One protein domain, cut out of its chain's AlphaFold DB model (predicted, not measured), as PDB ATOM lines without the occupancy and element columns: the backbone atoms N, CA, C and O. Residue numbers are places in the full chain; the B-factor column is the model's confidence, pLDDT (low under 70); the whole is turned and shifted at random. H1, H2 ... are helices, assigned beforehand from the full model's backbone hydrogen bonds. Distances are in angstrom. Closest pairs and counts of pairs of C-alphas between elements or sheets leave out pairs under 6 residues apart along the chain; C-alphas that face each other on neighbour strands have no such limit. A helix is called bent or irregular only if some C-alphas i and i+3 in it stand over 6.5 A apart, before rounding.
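Overview. This is residues 2 to 17, 26 to 130 and 276 to 299 of the 305 residues of an uncharacterized protein of Armatimonadetes bacterium 55-13 (UniProt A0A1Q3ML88). The longest helix, H2, and the short H1 pack side by side on H3, the first helix of an up-and-down bundle of three, H3, H4 and H5, with H4 in the middle. H6 packs on residues 78 to 84 of H4, and residues 105 to 130, with no named element, make loops beyond H5 on the side away from H4. The printed part has 145 residues with six named helices, H1 to H6 in chain order, and no named strand; the class is all helix. The whole is compact, with a radius of gyration of the C-alphas of 15.8 A and spans of 46 by 41 by 30 A.

Arrangement. H2, residues 27 to 45, touches H1, residues 9 to 17, with its residues 33 to 40 alone, at a shallow tilt of 18 degrees, opposite ways; the closest C-alphas are those of Leu 12 and Val 36, 6.6 A apart. With residues 36 to 40 alone H2 touches H3, residues 52 to 61, in a helical hairpin; the closest C-alphas, of Ile 40 and Ala 58, are 6.5 A apart. H1 touches H3 too, with the C-alphas of Glu 13 and Leu 61 closest at 6.8 A, at a shallow tilt of 33 degrees, only just short of steep. H3, H4, residues 69 to 84, and H5, residues 88 to 104, form the up-and-down bundle, each helix running against the one before it. H3 and H4 touch at a shallow tilt of 23 degrees, with the C-alphas of Ser 52 and Ala 82 closest at 4.4 A. H4 and H5 touch at 25 degrees, also shallow, with the C-alphas of Leu 69 and Ser 104 closest at 4.9 A. H6, residues 283 to 288, touches H4 at a steep tilt of 50 degrees, with the C-alphas of Thr 81 and Met 285 closest at 5.7 A. H5 and H6 are apart. Every O i to N i+4 pair is within hydrogen-bond range in H1, H3, H4 and H6; in H2 14 of 15 are, in H5 11 of 13.

Along the chain. H2 begins at C-alpha 27 (295.107, 230.362, 284.977) and measures 27.2 A from first to last C-alpha. H1 measures 12.2 A, H3 14.5 A and H4 22.0 A. H5 measures 24.7 A; it has a kink of 40 degrees near residue 95 and is irregular, with C-alphas 92 and 95 7.2 A apart. H6 measures 8.5 A and ends at C-alpha 288 (300.796, 194.396, 278.789).

Size, cuts and confidence. The two C-alphas farthest apart, of Ser 26 and Glu 298, are 48.1 A apart. Residues 18 to 25 are not printed, with 15.5 A between C-alphas 17 and 26; residues 131 to 275 are not printed either, with 28.6 A between C-alphas 130 and 276. Of the links printed whole, H4 to H5 is tight, H2 to H3 and H3 to H4 are short, and none is long. Mean pLDDT of the printed part is 91.3; residues 2 to 6 and 65 to 67 are under 70.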
ATOM      1  N   ALA A   2     301.197 209.099 304.486       29.27
ATOM      2  CA  ALA A   2     299.810 208.713 304.253       29.27
ATOM      3  C   ALA A   2     299.528 208.791 302.748       29.27
ATOM      4  O   ALA A   2     299.732 209.841 302.139       29.27
ATOM      5  N   VAL A   3     299.127 207.671 302.149       39.62
ATOM      6  CA  VAL A   3     298.617 207.654 300.780       39.62
ATOM      7  C   VAL A   3     297.303 208.418 300.851       39.62
ATOM      8  O   VAL A   3     296.310 207.900 301.358       39.62
ATOM      9  N   GLY A   4     297.333 209.698 300.474       47.38
ATOM     10  CA  GLY A   4     296.117 210.483 300.300       47.38
ATOM     11  C   GLY A   4     295.162 209.714 299.391       47.38
ATOM     12  O   GLY A   4     295.609 208.982 298.508       47.38
ATOM     13  N   GLN A   5     293.865 209.830 299.655       54.66
ATOM     14  CA  GLN A   5     292.825 209.147 298.897       54.66
ATOM     15  C   GLN A   5     293.040 209.397 297.396       54.66
ATOM     16  O   GLN A   5     292.990 210.538 296.944       54.66
ATOM     17  N   VAL A   6     293.367 208.339 296.650       64.94
ATOM     18  CA  VAL A   6     293.564 208.411 295.200       64.94
ATOM     19  C   VAL A   6     292.184 208.587 294.573       64.94
ATOM     20  O   VAL A   6     291.301 207.762 294.818       64.94
ATOM     21  N   GLY A   7     291.982 209.668 293.818       72.94
ATOM     22  CA  GLY A   7     290.722 209.903 293.107       72.94
ATOM     23  C   GLY A   7     290.438 208.800 292.085       72.94
ATOM     24  O   GLY A   7     291.355 208.185 291.541       72.94
ATOM     25  N   SER A   8     289.166 208.527 291.817       89.12
ATOM     26  CA  SER A   8     288.766 207.584 290.769       89.12
ATOM     27  C   SER A   8     288.870 208.216 289.375       89.12
ATOM     28  O   SER A   8     288.716 209.430 289.215       89.12
ATOM     29  N   LEU A   9     289.071 207.396 288.333       93.12
ATOM     30  CA  LEU A   9     289.058 207.880 286.944       93.12
ATOM     31  C   LEU A   9     287.745 208.606 286.610       93.12
ATOM     32  O   LEU A   9     287.779 209.659 285.983       93.12
ATOM     33  N   SER A  10     286.606 208.109 287.097       91.75
ATOM     34  CA  SER A  10     285.289 208.709 286.860       91.75
ATOM     35  C   SER A  10     285.153 210.120 287.451       91.75
ATOM     36  O   SER A  10     284.547 211.002 286.840       91.75
ATOM     37  N   GLU A  11     285.730 210.374 288.630       93.06
ATOM     38  CA  GLU A  11     285.757 211.715 289.233       93.06
ATOM     39  C   GLU A  11     286.626 212.680 288.419       93.06
ATOM     40  O   GLU A  11     286.246 213.838 288.204       93.06
ATOM     41  N   LEU A  12     287.766 212.201 287.918       94.44
ATOM     42  CA  LEU A  12     288.640 212.982 287.046       94.44
ATOM     43  C   LEU A  12     287.971 213.279 285.699       94.44
ATOM     44  O   LEU A  12     288.034 214.417 285.235       94.44
ATOM     45  N   GLU A  13     287.257 212.319 285.106       94.00
ATOM     46  CA  GLU A  13     286.462 212.545 283.895       94.00
ATOM     47  C   GLU A  13     285.409 213.635 284.091       94.00
ATOM     48  O   GLU A  13     285.290 214.534 283.255       94.00
ATOM     49  N   ASN A  14     284.664 213.597 285.197       92.50
ATOM     50  CA  ASN A  14     283.675 214.627 285.509       92.50
ATOM     51  C   ASN A  14     284.329 215.999 285.703       92.50
ATOM     52  O   ASN A  14     283.808 217.011 285.229       92.50
ATOM     53  N   THR A  15     285.498 216.029 286.344       92.00
ATOM     54  CA  THR A  15     286.286 217.251 286.534       92.00
ATOM     55  C   THR A  15     286.719 217.840 285.194       92.00
ATOM     56  O   THR A  15     286.470 219.016 284.932       92.00
ATOM     57  N   VAL A  16     287.304 217.029 284.307       91.62
ATOM     58  CA  VAL A  16     287.749 217.473 282.978       91.62
ATOM     59  C   VAL A  16     286.569 217.949 282.133       91.62
ATOM     60  O   VAL A  16     286.635 219.046 281.582       91.62
ATOM     61  N   LYS A  17     285.464 217.191 282.083       91.31
ATOM     62  CA  LYS A  17     284.246 217.582 281.349       91.31
ATOM     63  C   LYS A  17     283.702 218.926 281.837       91.31
ATOM     64  O   LYS A  17     283.423 219.807 281.025       91.31
ATOM     65  N   SER A  26     291.466 230.243 281.674       88.31
ATOM     66  CA  SER A  26     291.979 230.982 282.834       88.31
ATOM     67  C   SER A  26     293.158 230.249 283.480       88.31
ATOM     68  O   SER A  26     293.300 229.031 283.343       88.31
ATOM     69  N   MET A  27     293.996 230.974 284.231       86.44
ATOM     70  CA  MET A  27     295.107 230.362 284.977       86.44
ATOM     71  C   MET A  27     294.619 229.322 285.990       86.44
ATOM     72  O   MET A  27     295.241 228.275 286.140       86.44
ATOM     73  N   GLU A  28     293.487 229.579 286.647       89.44
ATOM     74  CA  GLU A  28     292.878 228.637 287.588       89.44
ATOM     75  C   GLU A  28     292.427 227.353 286.881       89.44
ATOM     76  O   GLU A  28     292.704 226.251 287.357       89.44
ATOM     77  N   LYS A  29     291.786 227.477 285.711       87.62
ATOM     78  CA  LYS A  29     291.408 226.330 284.874       87.62
ATOM     79  C   LYS A  29     292.644 225.532 284.457       87.62
ATOM     80  O   LYS A  29     292.652 224.314 284.610       87.62
ATOM     81  N   GLY A  30     293.710 226.210 284.028       86.94
ATOM     82  CA  GLY A  30     294.993 225.576 283.713       86.94
ATOM     83  C   GLY A  30     295.609 224.832 284.903       86.94
ATOM     84  O   GLY A  30     296.055 223.699 284.751       86.94
ATOM     85  N   ALA A  31     295.579 225.417 286.104       88.12
ATOM     86  CA  ALA A  31     296.087 224.775 287.315       88.12
ATOM     87  C   ALA A  31     295.275 223.526 287.701       88.12
ATOM     88  O   ALA A  31     295.855 222.506 288.070       88.12
ATOM     89  N   LYS A  32     293.943 223.571 287.568       89.75
ATOM     90  CA  LYS A  32     293.074 222.408 287.811       89.75
ATOM     91  C   LYS A  32     293.331 221.286 286.803       89.75
ATOM     92  O   LYS A  32     293.402 220.129 287.199       89.75
ATOM     93  N   LEU A  33     293.528 221.620 285.528       88.25
ATOM     94  CA  LEU A  33     293.898 220.654 284.491       88.25
ATOM     95  C   LEU A  33     295.277 220.028 284.755       88.25
ATOM     96  O   LEU A  33     295.428 218.815 284.649       88.25
ATOM     97  N   ALA A  34     296.264 220.811 285.197       87.56
ATOM     98  CA  ALA A  34     297.562 220.277 285.611       87.56
ATOM     99  C   ALA A  34     297.455 219.355 286.843       87.56
ATOM    100  O   ALA A  34     298.151 218.344 286.923       87.56
ATOM    101  N   ALA A  35     296.555 219.656 287.786       91.25
ATOM    102  CA  ALA A  35     296.304 218.791 288.938       91.25
ATOM    103  C   ALA A  35     295.738 217.419 288.528       91.25
ATOM    104  O   ALA A  35     296.101 216.416 289.139       91.25
ATOM    105  N   VAL A  36     294.935 217.350 287.455       93.25
ATOM    106  CA  VAL A  36     294.462 216.071 286.892       93.25
ATOM    107  C   VAL A  36     295.640 215.182 286.489       93.25
ATOM    108  O   VAL A  36     295.640 214.004 286.834       93.25
ATOM    109  N   ASN A  37     296.683 215.727 285.853       92.06
ATOM    110  CA  ASN A  37     297.876 214.944 285.496       92.06
ATOM    111  C   ASN A  37     298.570 214.352 286.728       92.06
ATOM    112  O   ASN A  37     298.991 213.196 286.704       92.06
ATOM    113  N   GLY A  38     298.658 215.128 287.812       92.56
ATOM    114  CA  GLY A  38     299.207 214.660 289.084       92.56
ATOM    115  C   GLY A  38     298.404 213.505 289.685       92.56
ATOM    116  O   GLY A  38     298.993 212.549 290.188       92.56
ATOM    117  N   GLU A  39     297.073 213.550 289.600       95.06
ATOM    118  CA  GLU A  39     296.207 212.459 290.063       95.06
ATOM    119  C   GLU A  39     296.291 211.220 289.165       95.06
ATOM    120  O   GLU A  39     296.428 210.111 289.679       95.06
ATOM    121  N   ILE A  40     296.318 211.383 287.837       95.44
ATOM    122  CA  ILE A  40     296.550 210.265 286.907       95.44
ATOM    123  C   ILE A  40     297.885 209.589 287.213       95.44
ATOM    124  O   ILE A  40     297.949 208.364 287.300       95.44
ATOM    125  N   LEU A  41     298.943 210.367 287.455       94.44
ATOM    126  CA  LEU A  41     300.244 209.817 287.806       94.44
ATOM    127  C   LEU A  41     300.186 208.981 289.095       94.44
ATOM    128  O   LEU A  41     300.782 207.904 289.147       94.44
ATOM    129  N   LYS A  42     299.444 209.430 290.117       95.00
ATOM    130  CA  LYS A  42     299.230 208.665 291.359       95.00
ATOM    131  C   LYS A  42     298.456 207.373 291.107       95.00
ATOM    132  O   LYS A  42     298.877 206.332 291.602       95.00
ATOM    133  N   ILE A  43     297.374 207.427 290.327       95.44
ATOM    134  CA  ILE A  43     296.563 206.256 289.955       95.44
ATOM    135  C   ILE A  43     297.429 205.210 289.244       95.44
ATOM    136  O   ILE A  43     297.448 204.043 289.632       95.44
ATOM    137  N   VAL A  44     298.193 205.631 288.233       95.88
ATOM    138  CA  VAL A  44     299.075 204.737 287.474       95.88
ATOM    139  C   VAL A  44     300.167 204.170 288.379       95.88
ATOM    140  O   VAL A  44     300.404 202.965 288.365       95.88
ATOM    141  N   THR A  45     300.793 204.997 289.217       94.31
ATOM    142  CA  THR A  45     301.844 204.553 290.151       94.31
ATOM    143  C   THR A  45     301.318 203.561 291.191       94.31
ATOM    144  O   THR A  45     302.042 202.651 291.584       94.31
ATOM    145  N   ALA A  46     300.055 203.688 291.604       94.31
ATOM    146  CA  ALA A  46     299.403 202.745 292.509       94.31
ATOM    147  C   ALA A  46     299.092 201.380 291.860       94.31
ATOM    148  O   ALA A  46     298.613 200.482 292.548       94.31
ATOM    149  N   ASP A  47     299.354 201.219 290.555       95.75
ATOM    150  CA  ASP A  47     299.111 199.997 289.781       95.75
ATOM    151  C   ASP A  47     297.656 199.505 289.878       95.75
ATOM    152  O   ASP A  47     297.389 198.306 289.917       95.75
ATOM    153  N   THR A  48     296.683 200.420 289.939       94.12
ATOM    154  CA  THR A  48     295.261 200.066 290.104       94.12
ATOM    155  C   THR A  48     294.508 199.892 288.788       94.12
ATOM    156  O   THR A  48     293.454 199.262 288.793       94.12
ATOM    157  N   LEU A  49     295.040 200.394 287.669       95.88
ATOM    158  CA  LEU A  49     294.462 200.198 286.334       95.88
ATOM    159  C   LEU A  49     294.679 198.750 285.885       95.88
ATOM    160  O   LEU A  49     295.811 198.265 285.948       95.88
ATOM    161  N   LYS A  50     293.622 198.058 285.445       93.00
ATOM    162  CA  LYS A  50     293.670 196.620 285.110       93.00
ATOM    163  C   LYS A  50     293.137 196.282 283.726       93.00
ATOM    164  O   LYS A  50     293.507 195.238 283.192       93.00
ATOM    165  N   SER A  51     292.292 197.126 283.146       97.12
ATOM    166  CA  SER A  51     291.683 196.884 281.839       97.12
ATOM    167  C   SER A  51     292.263 197.784 280.749       97.12
ATOM    168  O   SER A  51     292.822 198.846 281.021       97.12
ATOM    169  N   SER A  52     292.100 197.376 279.489       97.94
ATOM    170  CA  SER A  52     292.482 198.202 278.341       97.94
ATOM    171  C   SER A  52     291.713 199.536 278.304       97.94
ATOM    172  O   SER A  52     292.274 200.553 277.901       97.94
ATOM    173  N   GLU A  53     290.469 199.552 278.800       98.25
ATOM    174  CA  GLU A  53     289.641 200.756 278.937       98.25
ATOM    175  C   GLU A  53     290.118 201.678 280.064       98.25
ATOM    176  O   GLU A  53     290.095 202.896 279.902       98.25
ATOM    177  N   ASP A  54     290.617 201.129 281.176       97.69
ATOM    178  CA  ASP A  54     291.182 201.925 282.271       97.69
ATOM    179  C   ASP A  54     292.373 202.755 281.771       97.69
ATOM    180  O   ASP A  54     292.465 203.960 282.016       97.69
ATOM    181  N   PHE A  55     293.278 202.105 281.031       98.50
ATOM    182  CA  PHE A  55     294.450 202.752 280.446       98.50
ATOM    183  C   PHE A  55     294.063 203.776 279.382       98.50
ATOM    184  O   PHE A  55     294.624 204.874 279.371       98.50
ATOM    185  N   MET A  56     293.090 203.462 278.521       98.12
ATOM    186  CA  MET A  56     292.634 204.408 277.504       98.12
ATOM    187  C   MET A  56     291.932 205.621 278.133       98.12
ATOM    188  O   MET A  56     292.210 206.761 277.759       98.12
ATOM    189  N   THR A  57     291.096 205.404 279.149       97.88
ATOM    190  CA  THR A  57     290.462 206.477 279.927       97.88
ATOM    191  C   THR A  57     291.514 207.372 280.576       97.88
ATOM    192  O   THR A  57     291.454 208.594 280.440       97.88
ATOM    193  N   ALA A  58     292.527 206.786 281.219       97.81
ATOM    194  CA  ALA A  58     293.635 207.548 281.781       97.81
ATOM    195  C   ALA A  58     294.381 208.351 280.699       97.81
ATOM    196  O   ALA A  58     294.638 209.537 280.898       97.81
ATOM    197  N   ALA A  59     294.653 207.758 279.529       97.62
ATOM    198  CA  ALA A  59     295.301 208.438 278.403       97.62
ATOM    199  C   ALA A  59     294.488 209.636 277.880       97.62
ATOM    200  O   ALA A  59     295.074 210.666 277.540       97.62
ATOM    201  N   ARG A  60     293.149 209.531 277.837       95.75
ATOM    202  CA  ARG A  60     292.239 210.636 277.472       95.75
ATOM    203  C   ARG A  60     292.292 211.794 278.471       95.75
ATOM    204  O   ARG A  60     292.094 212.944 278.084       95.75
ATOM    205  N   LEU A  61     292.528 211.489 279.746       95.44
ATOM    206  CA  LEU A  61     292.525 212.473 280.828       95.44
ATOM    207  C   LEU A  61     293.838 213.223 280.990       95.44
ATOM    208  O   LEU A  61     293.821 214.320 281.554       95.44
ATOM    209  N   VAL A  62     294.950 212.681 280.489       94.75
ATOM    210  CA  VAL A  62     296.225 213.401 280.481       94.75
ATOM    211  C   VAL A  62     296.073 214.685 279.666       94.75
ATOM    212  O   VAL A  62     295.746 214.662 278.482       94.75
ATOM    213  N   GLN A  63     296.327 215.815 280.313       89.62
ATOM    214  CA  GLN A  63     296.343 217.144 279.721       89.62
ATOM    215  C   GLN A  63     297.744 217.425 279.179       89.62
ATOM    216  O   GLN A  63     298.722 217.366 279.918       89.62
ATOM    217  N   TYR A  64     297.846 217.712 277.885       80.12
ATOM    218  CA  TYR A  64     299.120 217.854 277.164       80.12
ATOM    219  C   TYR A  64     299.163 219.117 276.292       80.12
ATOM    220  O   TYR A  64     300.034 219.259 275.437       80.12
ATOM    221  N   ASP A  65     298.231 220.045 276.500       66.38
ATOM    222  CA  ASP A  65     298.033 221.273 275.720       66.38
ATOM    223  C   ASP A  65     299.280 222.179 275.643       66.38
ATOM    224  O   ASP A  65     299.421 222.958 274.701       66.38
ATOM    225  N   ARG A  66     300.227 222.036 276.579       61.06
ATOM    226  CA  ARG A  66     301.527 222.735 276.561       61.06
ATOM    227  C   ARG A  66     302.711 221.910 276.043       61.06
ATOM    228  O   ARG A  66     303.833 222.413 276.048       61.06
ATOM    229  N   GLY A  67     302.489 220.677 275.583       64.31
ATOM    230  CA  GLY A  67     303.510 219.842 274.936       64.31
ATOM    231  C   GLY A  67     304.689 219.459 275.836       64.31
ATOM    232  O   GLY A  67     305.805 219.294 275.340       64.31
ATOM    233  N   GLY A  68     304.464 219.370 277.150       87.12
ATOM    234  CA  GLY A  68     305.473 218.923 278.104       87.12
ATOM    235  C   GLY A  68     305.880 217.473 277.842       87.12
ATOM    236  O   GLY A  68     305.042 216.625 277.526       87.12
ATOM    237  N   LEU A  69     307.180 217.186 277.962       92.12
ATOM    238  CA  LEU A  69     307.726 215.846 277.729       92.12
ATOM    239  C   LEU A  69     307.037 214.795 278.605       92.12
ATOM    240  O   LEU A  69     306.637 213.751 278.098       92.12
ATOM    241  N   SER A  70     306.880 215.082 279.898       92.31
ATOM    242  CA  SER A  70     306.312 214.149 280.874       92.31
ATOM    243  C   SER A  70     304.873 213.763 280.533       92.31
ATOM    244  O   SER A  70     304.535 212.582 280.552       92.31
ATOM    245  N   GLU A  71     304.036 214.734 280.171       94.19
ATOM    246  CA  GLU A  71     302.628 214.522 279.835       94.19
ATOM    247  C   GLU A  71     302.470 213.798 278.497       94.19
ATOM    248  O   GLU A  71     301.729 212.819 278.408       94.19
ATOM    249  N   CYS A  72     303.195 214.230 277.460       95.75
ATOM    250  CA  CYS A  72     303.156 213.569 276.156       95.75
ATOM    251  C   CYS A  72     303.663 212.124 276.245       95.75
ATOM    252  O   CYS A  72     303.063 211.231 275.650       95.75
ATOM    253  N   ARG A  73     304.721 211.880 277.031       96.62
ATOM    254  CA  ARG A  73     305.244 210.536 277.295       96.62
ATOM    255  C   ARG A  73     304.240 209.678 278.059       96.62
ATOM    256  O   ARG A  73     303.956 208.569 277.625       96.62
ATOM    257  N   LEU A  74     303.657 210.191 279.145       97.00
ATOM    258  CA  LEU A  74     302.651 209.459 279.921       97.00
ATOM    259  C   LEU A  74     301.436 209.097 279.056       97.00
ATOM    260  O   LEU A  74     301.004 207.947 279.050       97.00
ATOM    261  N   ARG A  75     300.911 210.048 278.273       97.44
ATOM    262  CA  ARG A  75     299.812 209.787 277.331       97.44
ATOM    263  C   ARG A  75     300.190 208.706 276.321       97.44
ATOM    264  O   ARG A  75     299.382 207.812 276.065       97.44
ATOM    265  N   TYR A  76     301.391 208.787 275.748       98.31
ATOM    266  CA  TYR A  76     301.893 207.794 274.805       98.31
ATOM    267  C   TYR A  76     301.954 206.396 275.429       98.31
ATOM    268  O   TYR A  76     301.361 205.464 274.896       98.31
ATOM    269  N   GLU A  77     302.576 206.263 276.598       98.62
ATOM    270  CA  GLU A  77     302.761 204.987 277.296       98.62
ATOM    271  C   GLU A  77     301.427 204.352 277.724       98.62
ATOM    272  O   GLU A  77     301.251 203.135 277.601       98.62
ATOM    273  N   LEU A  78     300.455 205.159 278.163       98.75
ATOM    274  CA  LEU A  78     299.098 204.693 278.470       98.75
ATOM    275  C   LEU A  78     298.352 204.237 277.207       98.75
ATOM    276  O   LEU A  78     297.716 203.184 277.220       98.75
ATOM    277  N   THR A  79     298.481 204.980 276.102       98.81
ATOM    278  CA  THR A  79     297.889 204.609 274.802       98.81
ATOM    279  C   THR A  79     298.496 203.306 274.282       98.81
ATOM    280  O   THR A  79     297.771 202.392 273.902       98.81
ATOM    281  N   LEU A  80     299.824 203.183 274.320       98.81
ATOM    282  CA  LEU A  80     300.555 201.975 273.940       98.81
ATOM    283  C   LEU A  80     300.117 200.769 274.782       98.81
ATOM    284  O   LEU A  80     299.874 199.692 274.240       98.81
ATOM    285  N   THR A  81     299.956 200.950 276.095       98.75
ATOM    286  CA  THR A  81     299.480 199.894 276.998       98.75
ATOM    287  C   THR A  81     298.057 199.454 276.651       98.75
ATOM    288  O   THR A  81     297.803 198.260 276.498       98.75
ATOM    289  N   ALA A  82     297.130 200.401 276.485       98.75
ATOM    290  CA  ALA A  82     295.751 200.104 276.103       98.75
ATOM    291  C   ALA A  82     295.679 199.382 274.745       98.75
ATOM    292  O   ALA A  82     294.952 198.398 274.608       98.75
ATOM    293  N   MET A  83     296.483 199.819 273.769       98.56
ATOM    294  CA  MET A  83     296.602 199.187 272.454       98.56
ATOM    295  C   MET A  83     297.127 197.751 272.562       98.56
ATOM    296  O   MET A  83     296.555 196.846 271.960       98.56
ATOM    297  N   ALA A  84     298.176 197.513 273.356       98.12
ATOM    298  CA  ALA A  84     298.739 196.176 273.560       98.12
ATOM    299  C   ALA A  84     297.760 195.213 274.262       98.12
ATOM    300  O   ALA A  84     297.849 193.998 274.088       98.12
ATOM    301  N   LEU A  85     296.795 195.755 275.013       97.69
ATOM    302  CA  LEU A  85     295.673 195.020 275.602       97.69
ATOM    303  C   LEU A  85     294.450 194.911 274.664       97.69
ATOM    304  O   LEU A  85     293.403 194.424 275.088       97.69
ATOM    305  N   GLY A  86     294.561 195.356 273.408       96.25
ATOM    306  CA  GLY A  86     293.530 195.208 272.379       96.25
ATOM    307  C   GLY A  86     292.449 196.295 272.361       96.25
ATOM    308  O   GLY A  86     291.367 196.049 271.838       96.25
ATOM    309  N   ASN A  87     292.688 197.480 272.935       97.94
ATOM    310  CA  ASN A  87     291.729 198.586 272.852       97.94
ATOM    311  C   ASN A  87     291.737 199.239 271.453       97.94
ATOM    312  O   ASN A  87     292.761 199.756 271.002       97.94
ATOM    313  N   ASP A  88     290.579 199.261 270.786       96.31
ATOM    314  CA  ASP A  88     290.429 199.819 269.434       96.31
ATOM    315  C   ASP A  88     290.570 201.348 269.375       96.31
ATOM    316  O   ASP A  88     291.062 201.892 268.385       96.31
ATOM    317  N   GLU A  89     290.148 202.070 270.417       97.81
ATOM    318  CA  GLU A  89     290.351 203.521 270.484       97.81
ATOM    319  C   GLU A  89     291.842 203.847 270.591       97.81
ATOM    320  O   GLU A  89     292.346 204.687 269.844       97.81
ATOM    321  N   ALA A  90     292.566 203.118 271.441       98.44
ATOM    322  CA  ALA A  90     294.008 203.245 271.574       98.44
ATOM    323  C   ALA A  90     294.736 202.918 270.264       98.44
ATOM    324  O   ALA A  90     295.649 203.646 269.873       98.44
ATOM    325  N   ALA A  91     294.288 201.884 269.543       97.94
ATOM    326  CA  ALA A  91     294.813 201.540 268.225       97.94
ATOM    327  C   ALA A  91     294.676 202.697 267.218       97.94
ATOM    328  O   ALA A  91     295.605 202.960 266.461       97.94
ATOM    329  N   ARG A  92     293.556 203.432 267.233       97.50
ATOM    330  CA  ARG A  92     293.363 204.628 266.389       97.50
ATOM    331  C   ARG A  92     294.133 205.853 266.891       97.50
ATOM    332  O   ARG A  92     294.453 206.741 266.105       97.50
ATOM    333  N   ALA A  93     294.420 205.925 268.189       97.81
ATOM    334  CA  ALA A  93     295.079 207.070 268.811       97.81
ATOM    335  C   ALA A  93     296.617 206.992 268.803       97.81
ATOM    336  O   ALA A  93     297.261 208.028 268.989       97.81
ATOM    337  N   ILE A  94     297.210 205.810 268.586       98.25
ATOM    338  CA  ILE A  94     298.651 205.576 268.782       98.25
ATOM    339  C   ILE A  94     299.543 206.453 267.894       98.25
ATOM    340  O   ILE A  94     300.496 207.041 268.392       98.25
ATOM    341  N   ALA A  95     299.207 206.629 266.611       98.06
ATOM    342  CA  ALA A  95     299.974 207.500 265.715       98.06
ATOM    343  C   ALA A  95     299.965 208.957 266.204       98.06
ATOM    344  O   ALA A  95     300.973 209.659 266.140       98.06
ATOM    345  N   SER A  96     298.831 209.404 266.757       96.62
ATOM    346  CA  SER A  96     298.710 210.757 267.286       96.62
ATOM    347  C   SER A  96     299.450 210.960 268.599       96.62
ATOM    348  O   SER A  96     300.039 212.023 268.799       96.62
ATOM    349  N   SER A  97     299.403 209.997 269.517       97.25
ATOM    350  CA  SER A  97     300.177 210.095 270.756       97.25
ATOM    351  C   SER A  97     301.676 209.976 270.495       97.25
ATOM    352  O   SER A  97     302.453 210.659 271.161       97.25
ATOM    353  N   TRP A  98     302.072 209.212 269.477       97.81
ATOM    354  CA  TRP A  98     303.452 209.126 269.019       97.81
ATOM    355  C   TRP A  98     303.983 210.449 268.463       97.81
ATOM    356  O   TRP A  98     304.991 210.942 268.961       97.81
ATOM    357  N   ASP A  99     303.283 211.084 267.515       96.50
ATOM    358  CA  ASP A  99     303.690 212.396 266.979       96.50
ATOM    359  C   ASP A  99     303.846 213.443 268.092       96.50
ATOM    360  O   ASP A  99     304.785 214.240 268.089       96.50
ATOM    361  N   GLN A 100     302.939 213.439 269.075       94.94
ATOM    362  CA  GLN A 100     303.028 214.338 270.227       94.94
ATOM    363  C   GLN A 100     304.256 214.060 271.091       94.94
ATOM    364  O   GLN A 100     304.926 215.002 271.519       94.94
ATOM    365  N   PHE A 101     304.565 212.788 271.343       96.50
ATOM    366  CA  PHE A 101     305.773 212.401 272.058       96.50
ATOM    367  C   PHE A 101     307.041 212.803 271.287       96.50
ATOM    368  O   PHE A 101     307.931 213.427 271.861       96.50
ATOM    369  N   LEU A 102     307.106 212.560 269.978       95.81
ATOM    370  CA  LEU A 102     308.236 212.994 269.156       95.81
ATOM    371  C   LEU A 102     308.444 214.509 269.241       95.81
ATOM    372  O   LEU A 102     309.540 214.970 269.572       95.81
ATOM    373  N   MET A 103     307.386 215.298 269.061       93.75
ATOM    374  CA  MET A 103     307.474 216.756 269.158       93.75
ATOM    375  C   MET A 103     307.886 217.259 270.543       93.75
ATOM    376  O   MET A 103     308.576 218.281 270.634       93.75
ATOM    377  N   SER A 104     307.486 216.582 271.623       93.69
ATOM    378  CA  SER A 104     307.886 216.967 272.983       93.69
ATOM    379  C   SER A 104     309.377 216.709 273.245       93.69
ATOM    380  O   SER A 104     309.990 217.424 274.036       93.69
ATOM    381  N   THR A 105     309.993 215.784 272.499       93.31
ATOM    382  CA  THR A 105     311.457 215.579 272.453       93.31
ATOM    383  C   THR A 105     312.178 216.486 271.444       93.31
ATOM    384  O   THR A 105     313.389 216.389 271.269       93.31
ATOM    385  N   GLY A 106     311.452 217.386 270.768       92.12
ATOM    386  CA  GLY A 106     311.998 218.284 269.745       92.12
ATOM    387  C   GLY A 106     312.146 217.656 268.355       92.12
ATOM    388  O   GLY A 106     312.753 218.271 267.480       92.12
ATOM    389  N   ARG A 107     311.588 216.462 268.137       93.94
ATOM    390  CA  ARG A 107     311.651 215.729 266.866       93.94
ATOM    391  C   ARG A 107     310.432 216.011 265.996       93.94
ATOM    392  O   ARG A 107     309.414 216.506 266.473       93.94
ATOM    393  N   ARG A 108     310.568 215.729 264.702       94.88
ATOM    394  CA  ARG A 108     309.503 215.900 263.709       94.88
ATOM    395  C   ARG A 108     308.353 214.942 263.970       94.88
ATOM    396  O   ARG A 108     308.550 213.857 264.505       94.88
ATOM    397  N   GLN A 109     307.167 215.337 263.531       93.62
ATOM    398  CA  GLN A 109     306.048 214.412 263.411       93.62
ATOM    399  C   GLN A 109     306.375 213.371 262.347       93.62
ATOM    400  O   GLN A 109     306.998 213.699 261.339       93.62
ATOM    401  N   HIS A 110     305.917 212.145 262.523       95.50
ATOM    402  CA  HIS A 110     306.045 211.109 261.506       95.50
ATOM    403  C   HIS A 110     304.734 210.929 260.737       95.50
ATOM    404  O   HIS A 110     304.751 210.670 259.537       95.50
ATOM    405  N   PHE A 111     303.587 211.166 261.371       95.50
ATOM    406  CA  PHE A 111     302.279 210.888 260.774       95.50
ATOM    407  C   PHE A 111     301.457 212.135 260.426       95.50
ATOM    408  O   PHE A 111     300.381 212.006 259.840       95.50
ATOM    409  N   GLY A 112     301.939 213.338 260.760       93.19
ATOM    410  CA  GLY A 112     301.230 214.594 260.470       93.19
ATOM    411  C   GLY A 112     299.864 214.680 261.162       93.19
ATOM    412  O   GLY A 112     298.899 215.246 260.646       93.19
ATOM    413  N   THR A 113     299.728 214.049 262.330       93.75
ATOM    414  CA  THR A 113     298.449 213.997 263.052       93.75
ATOM    415  C   THR A 113     298.145 215.311 263.767       93.75
ATOM    416  O   THR A 113     296.983 215.609 264.045       93.75
ATOM    417  N   GLN A 114     299.161 216.137 264.038       90.44
ATOM    418  CA  GLN A 114     299.027 217.423 264.726       90.44
ATOM    419  C   GLN A 114     298.888 218.567 263.714       90.44
ATOM    420  O   GLN A 114     299.616 219.559 263.754       90.44
ATOM    421  N   LYS A 115     297.909 218.436 262.807       85.75
ATOM    422  CA  LYS A 115     297.661 219.344 261.666       85.75
ATOM    423  C   LYS A 115     297.589 220.823 262.040       85.75
ATOM    424  O   LYS A 115     298.051 221.676 261.291       85.75
ATOM    425  N   ALA A 116     297.036 221.136 263.213       84.69
ATOM    426  CA  ALA A 116     296.929 222.512 263.706       84.69
ATOM    427  C   ALA A 116     298.296 223.199 263.907       84.69
ATOM    428  O   ALA A 116     298.354 224.423 264.001       84.69
ATOM    429  N   LEU A 117     299.385 222.427 263.979       83.44
ATOM    430  CA  LEU A 117     300.736 222.913 264.246       83.44
ATOM    431  C   LEU A 117     301.630 222.945 263.000       83.44
ATOM    432  O   LEU A 117     302.649 223.627 263.028       83.44
ATOM    433  N   GLU A 118     301.265 222.272 261.903       72.00
ATOM    434  CA  GLU A 118     302.110 222.138 260.698       72.00
ATOM    435  C   GLU A 118     302.465 223.485 260.040       72.00
ATOM    436  O   GLU A 118     303.503 223.606 259.395       72.00
ATOM    437  N   GLY A 119     301.634 224.518 260.228       73.25
ATOM    438  CA  GLY A 119     301.888 225.874 259.728       73.25
ATOM    439  C   GLY A 119     302.875 226.700 260.567       73.25
ATOM    440  O   GLY A 119     303.224 227.818 260.184       73.25
ATOM    441  N   LEU A 120     303.315 226.188 261.720       83.94
ATOM    442  CA  LEU A 120     304.272 226.866 262.590       83.94
ATOM    443  C   LEU A 120     305.714 226.623 262.121       83.94
ATOM    444  O   LEU A 120     306.062 225.570 261.600       83.94
ATOM    445  N   GLN A 121     306.590 227.605 262.348       82.25
ATOM    446  CA  GLN A 121     307.938 227.626 261.762       82.25
ATOM    447  C   GLN A 121     308.923 226.604 262.361       82.25
ATOM    448  O   GLN A 121     309.927 226.279 261.726       82.25
ATOM    449  N   ALA A 122     308.690 226.119 263.585       86.94
ATOM    450  CA  ALA A 122     309.661 225.258 264.263       86.94
ATOM    451  C   ALA A 122     309.763 223.877 263.597       86.94
ATOM    452  O   ALA A 122     308.753 223.258 263.270       86.94
ATOM    453  N   ASP A 123     310.992 223.368 263.457       89.88
ATOM    454  CA  ASP A 123     311.266 222.152 262.682       89.88
ATOM    455  C   ASP A 123     310.507 220.919 263.191       89.88
ATOM    456  O   ASP A 123     310.017 220.139 262.385       89.88
ATOM    457  N   LYS A 124     310.310 220.806 264.512       88.00
ATOM    458  CA  LYS A 124     309.536 219.730 265.150       88.00
ATOM    459  C   LYS A 124     308.092 219.603 264.648       88.00
ATOM    460  O   LYS A 124     307.518 218.527 264.723       88.00
ATOM    461  N   TYR A 125     307.499 220.676 264.124       89.94
ATOM    462  CA  TYR A 125     306.131 220.641 263.608       89.94
ATOM    463  C   TYR A 125     306.039 220.109 262.175       89.94
ATOM    464  O   TYR A 125     304.943 219.788 261.720       89.94
ATOM    465  N   LYS A 126     307.164 219.980 261.466       91.56
ATOM    466  CA  LYS A 126     307.195 219.397 260.123       91.56
ATOM    467  C   LYS A 126     307.024 217.882 260.182       91.56
ATOM    468  O   LYS A 126     307.325 217.250 261.195       91.56
ATOM    469  N   VAL A 127     306.597 217.314 259.057       92.81
ATOM    470  CA  VAL A 127     306.421 215.871 258.882       92.81
ATOM    471  C   VAL A 127     307.674 215.250 258.259       92.81
ATOM    472  O   VAL A 127     308.145 215.687 257.210       92.81
ATOM    473  N   GLN A 128     308.200 214.215 258.905       91.94
ATOM    474  CA  GLN A 128     309.184 213.267 258.393       91.94
ATOM    475  C   GLN A 128     308.480 211.920 258.244       91.94
ATOM    476  O   GLN A 128     308.524 211.076 259.133       91.94
ATOM    477  N   ALA A 129     307.763 211.755 257.135       91.12
ATOM    478  CA  ALA A 129     306.903 210.597 256.951       91.12
ATOM    479  C   ALA A 129     307.718 209.291 256.891       91.12
ATOM    480  O   ALA A 129     308.709 209.238 256.152       91.12
ATOM    481  N   PRO A 130     307.307 208.228 257.608       90.69
ATOM    482  CA  PRO A 130     307.926 206.922 257.471       90.69
ATOM    483  C   PRO A 130     307.540 206.299 256.125       90.69
ATOM    484  O   PRO A 130     306.761 206.849 255.345       90.69
ATOM    485  N   VAL A 276     316.139 202.710 285.391       97.19
ATOM    486  CA  VAL A 276     314.742 202.698 284.944       97.19
ATOM    487  C   VAL A 276     313.974 203.840 285.605       97.19
ATOM    488  O   VAL A 276     313.770 203.834 286.822       97.19
ATOM    489  N   ASP A 277     313.465 204.776 284.805       96.62
ATOM    490  CA  ASP A 277     312.455 205.732 285.256       96.62
ATOM    491  C   ASP A 277     311.093 205.026 285.247       96.62
ATOM    492  O   ASP A 277     310.460 204.863 284.204       96.62
ATOM    493  N   SER A 278     310.648 204.580 286.421       94.19
ATOM    494  CA  SER A 278     309.363 203.890 286.608       94.19
ATOM    495  C   SER A 278     308.217 204.825 287.009       94.19
ATOM    496  O   SER A 278     307.089 204.365 287.203       94.19
ATOM    497  N   VAL A 279     308.461 206.138 287.119       92.75
ATOM    498  CA  VAL A 279     307.427 207.108 287.499       92.75
ATOM    499  C   VAL A 279     306.351 207.133 286.417       92.75
ATOM    500  O   VAL A 279     306.624 207.487 285.270       92.75
ATOM    501  N   GLY A 280     305.129 206.726 286.768       92.56
ATOM    502  CA  GLY A 280     304.029 206.589 285.809       92.56
ATOM    503  C   GLY A 280     304.156 205.398 284.852       92.56
ATOM    504  O   GLY A 280     303.474 205.391 283.835       92.56
ATOM    505  N   PHE A 281     305.000 204.406 285.163       96.88
ATOM    506  CA  PHE A 281     305.130 203.163 284.396       96.88
ATOM    507  C   PHE A 281     305.173 201.936 285.324       96.88
ATOM    508  O   PHE A 281     306.224 201.540 285.849       96.88
ATOM    509  N   ASN A 282     304.004 201.332 285.542       96.56
ATOM    510  CA  ASN A 282     303.802 200.254 286.513       96.56
ATOM    511  C   ASN A 282     303.997 198.844 285.917       96.56
ATOM    512  O   ASN A 282     304.271 198.663 284.729       96.56
ATOM    513  N   ASP A 283     303.864 197.819 286.760       97.88
ATOM    514  CA  ASP A 283     304.063 196.430 286.344       97.88
ATOM    515  C   ASP A 283     302.900 195.866 285.521       97.88
ATOM    516  O   ASP A 283     303.126 194.967 284.707       97.88
ATOM    517  N   THR A 284     301.682 196.403 285.646       98.12
ATOM    518  CA  THR A 284     300.592 196.055 284.722       98.12
ATOM    519  C   THR A 284     300.928 196.503 283.294       98.12
ATOM    520  O   THR A 284     300.747 195.723 282.357       98.12
ATOM    521  N   MET A 285     301.517 197.692 283.116       98.50
ATOM    522  CA  MET A 285     302.003 198.179 281.816       98.50
ATOM    523  C   MET A 285     303.147 197.308 281.278       98.50
ATOM    524  O   MET A 285     303.130 196.921 280.109       98.50
ATOM    525  N   ARG A 286     304.110 196.907 282.125       98.19
ATOM    526  CA  ARG A 286     305.174 195.960 281.720       98.19
ATOM    527  C   ARG A 286     304.592 194.643 281.207       98.19
ATOM    528  O   ARG A 286     304.969 194.190 280.127       98.19
ATOM    529  N   LYS A 287     303.633 194.063 281.935       98.00
ATOM    530  CA  LYS A 287     302.951 192.818 281.540       98.00
ATOM    531  C   LYS A 287     302.176 192.966 280.235       98.00
ATOM    532  O   LYS A 287     302.250 192.071 279.396       98.00
ATOM    533  N   ALA A 288     301.491 194.092 280.038       98.00
ATOM    534  CA  ALA A 288     300.796 194.396 278.789       98.00
ATOM    535  C   ALA A 288     301.747 194.424 277.584       98.00
ATOM    536  O   ALA A 288     301.348 194.036 276.493       98.00
ATOM    537  N   LEU A 289     303.017 194.792 277.786       98.00
ATOM    538  CA  LEU A 289     304.075 194.727 276.769       98.00
ATOM    539  C   LEU A 289     304.830 193.386 276.741       98.00
ATOM    540  O   LEU A 289     305.878 193.262 276.114       98.00
ATOM    541  N   GLY A 290     304.315 192.356 277.415       96.19
ATOM    542  CA  GLY A 290     304.931 191.030 277.471       96.19
ATOM    543  C   GLY A 290     306.232 190.981 278.276       96.19
ATOM    544  O   GLY A 290     307.060 190.103 278.042       96.19
ATOM    545  N   ARG A 291     306.439 191.920 279.205       96.31
ATOM    546  CA  ARG A 291     307.605 191.975 280.092       96.31
ATOM    547  C   ARG A 291     307.233 191.569 281.516       96.31
ATOM    548  O   ARG A 291     306.084 191.681 281.941       96.31
ATOM    549  N   LYS A 292     308.227 191.082 282.258       96.19
ATOM    550  CA  LYS A 292     308.081 190.766 283.683       96.19
ATOM    551  C   LYS A 292     307.915 192.053 284.510       96.19
ATOM    552  O   LYS A 292     308.381 193.109 284.070       96.19
ATOM    553  N   PRO A 293     307.295 191.975 285.701       96.94
ATOM    554  CA  PRO A 293     307.407 193.013 286.726       96.94
ATOM    555  C   PRO A 293     308.851 193.465 286.941       96.94
ATOM    556  O   PRO A 293     309.762 192.638 286.901       96.94
ATOM    557  N   LEU A 294     309.071 194.751 287.226       94.75
ATOM    558  CA  LEU A 294     310.428 195.293 287.372       94.75
ATOM    559  C   LEU A 294     311.214 194.589 288.487       94.75
ATOM    560  O   LEU A 294     312.411 194.350 288.346       94.75
ATOM    561  N   GLY A 295     310.536 194.207 289.573       94.19
ATOM    562  CA  GLY A 295     311.141 193.458 290.679       94.19
ATOM    563  C   GLY A 295     311.621 192.048 290.309       94.19
ATOM    564  O   GLY A 295     312.437 191.485 291.031       94.19
ATOM    565  N   GLU A 296     311.149 191.495 289.189       94.69
ATOM    566  CA  GLU A 296     311.526 190.175 288.666       94.69
ATOM    567  C   GLU A 296     312.550 190.254 287.518       94.69
ATOM    568  O   GLU A 296     312.996 189.221 287.010       94.69
ATOM    569  N   VAL A 297     312.912 191.462 287.070       90.88
ATOM    570  CA  VAL A 297     313.961 191.656 286.066       90.88
ATOM    571  C   VAL A 297     315.324 191.448 286.727       90.88
ATOM    572  O   VAL A 297     315.630 192.041 287.764       90.88
ATOM    573  N   GLU A 298     316.166 190.608 286.123       86.56
ATOM    574  CA  GLU A 298     317.535 190.397 286.595       86.56
ATOM    575  C   GLU A 298     318.309 191.716 286.537       86.56
ATOM    576  O   GLU A 298     318.558 192.255 285.460       86.56
ATOM    577  N   LYS A 299     318.713 192.239 287.698       88.19
ATOM    578  CA  LYS A 299     319.512 193.474 287.776       88.19
ATOM    579  C   LYS A 299     320.919 193.296 287.217       88.19
ATOM    580  O   LYS A 299     321.523 194.256 286.754       88.19
TER     581      LYS A 299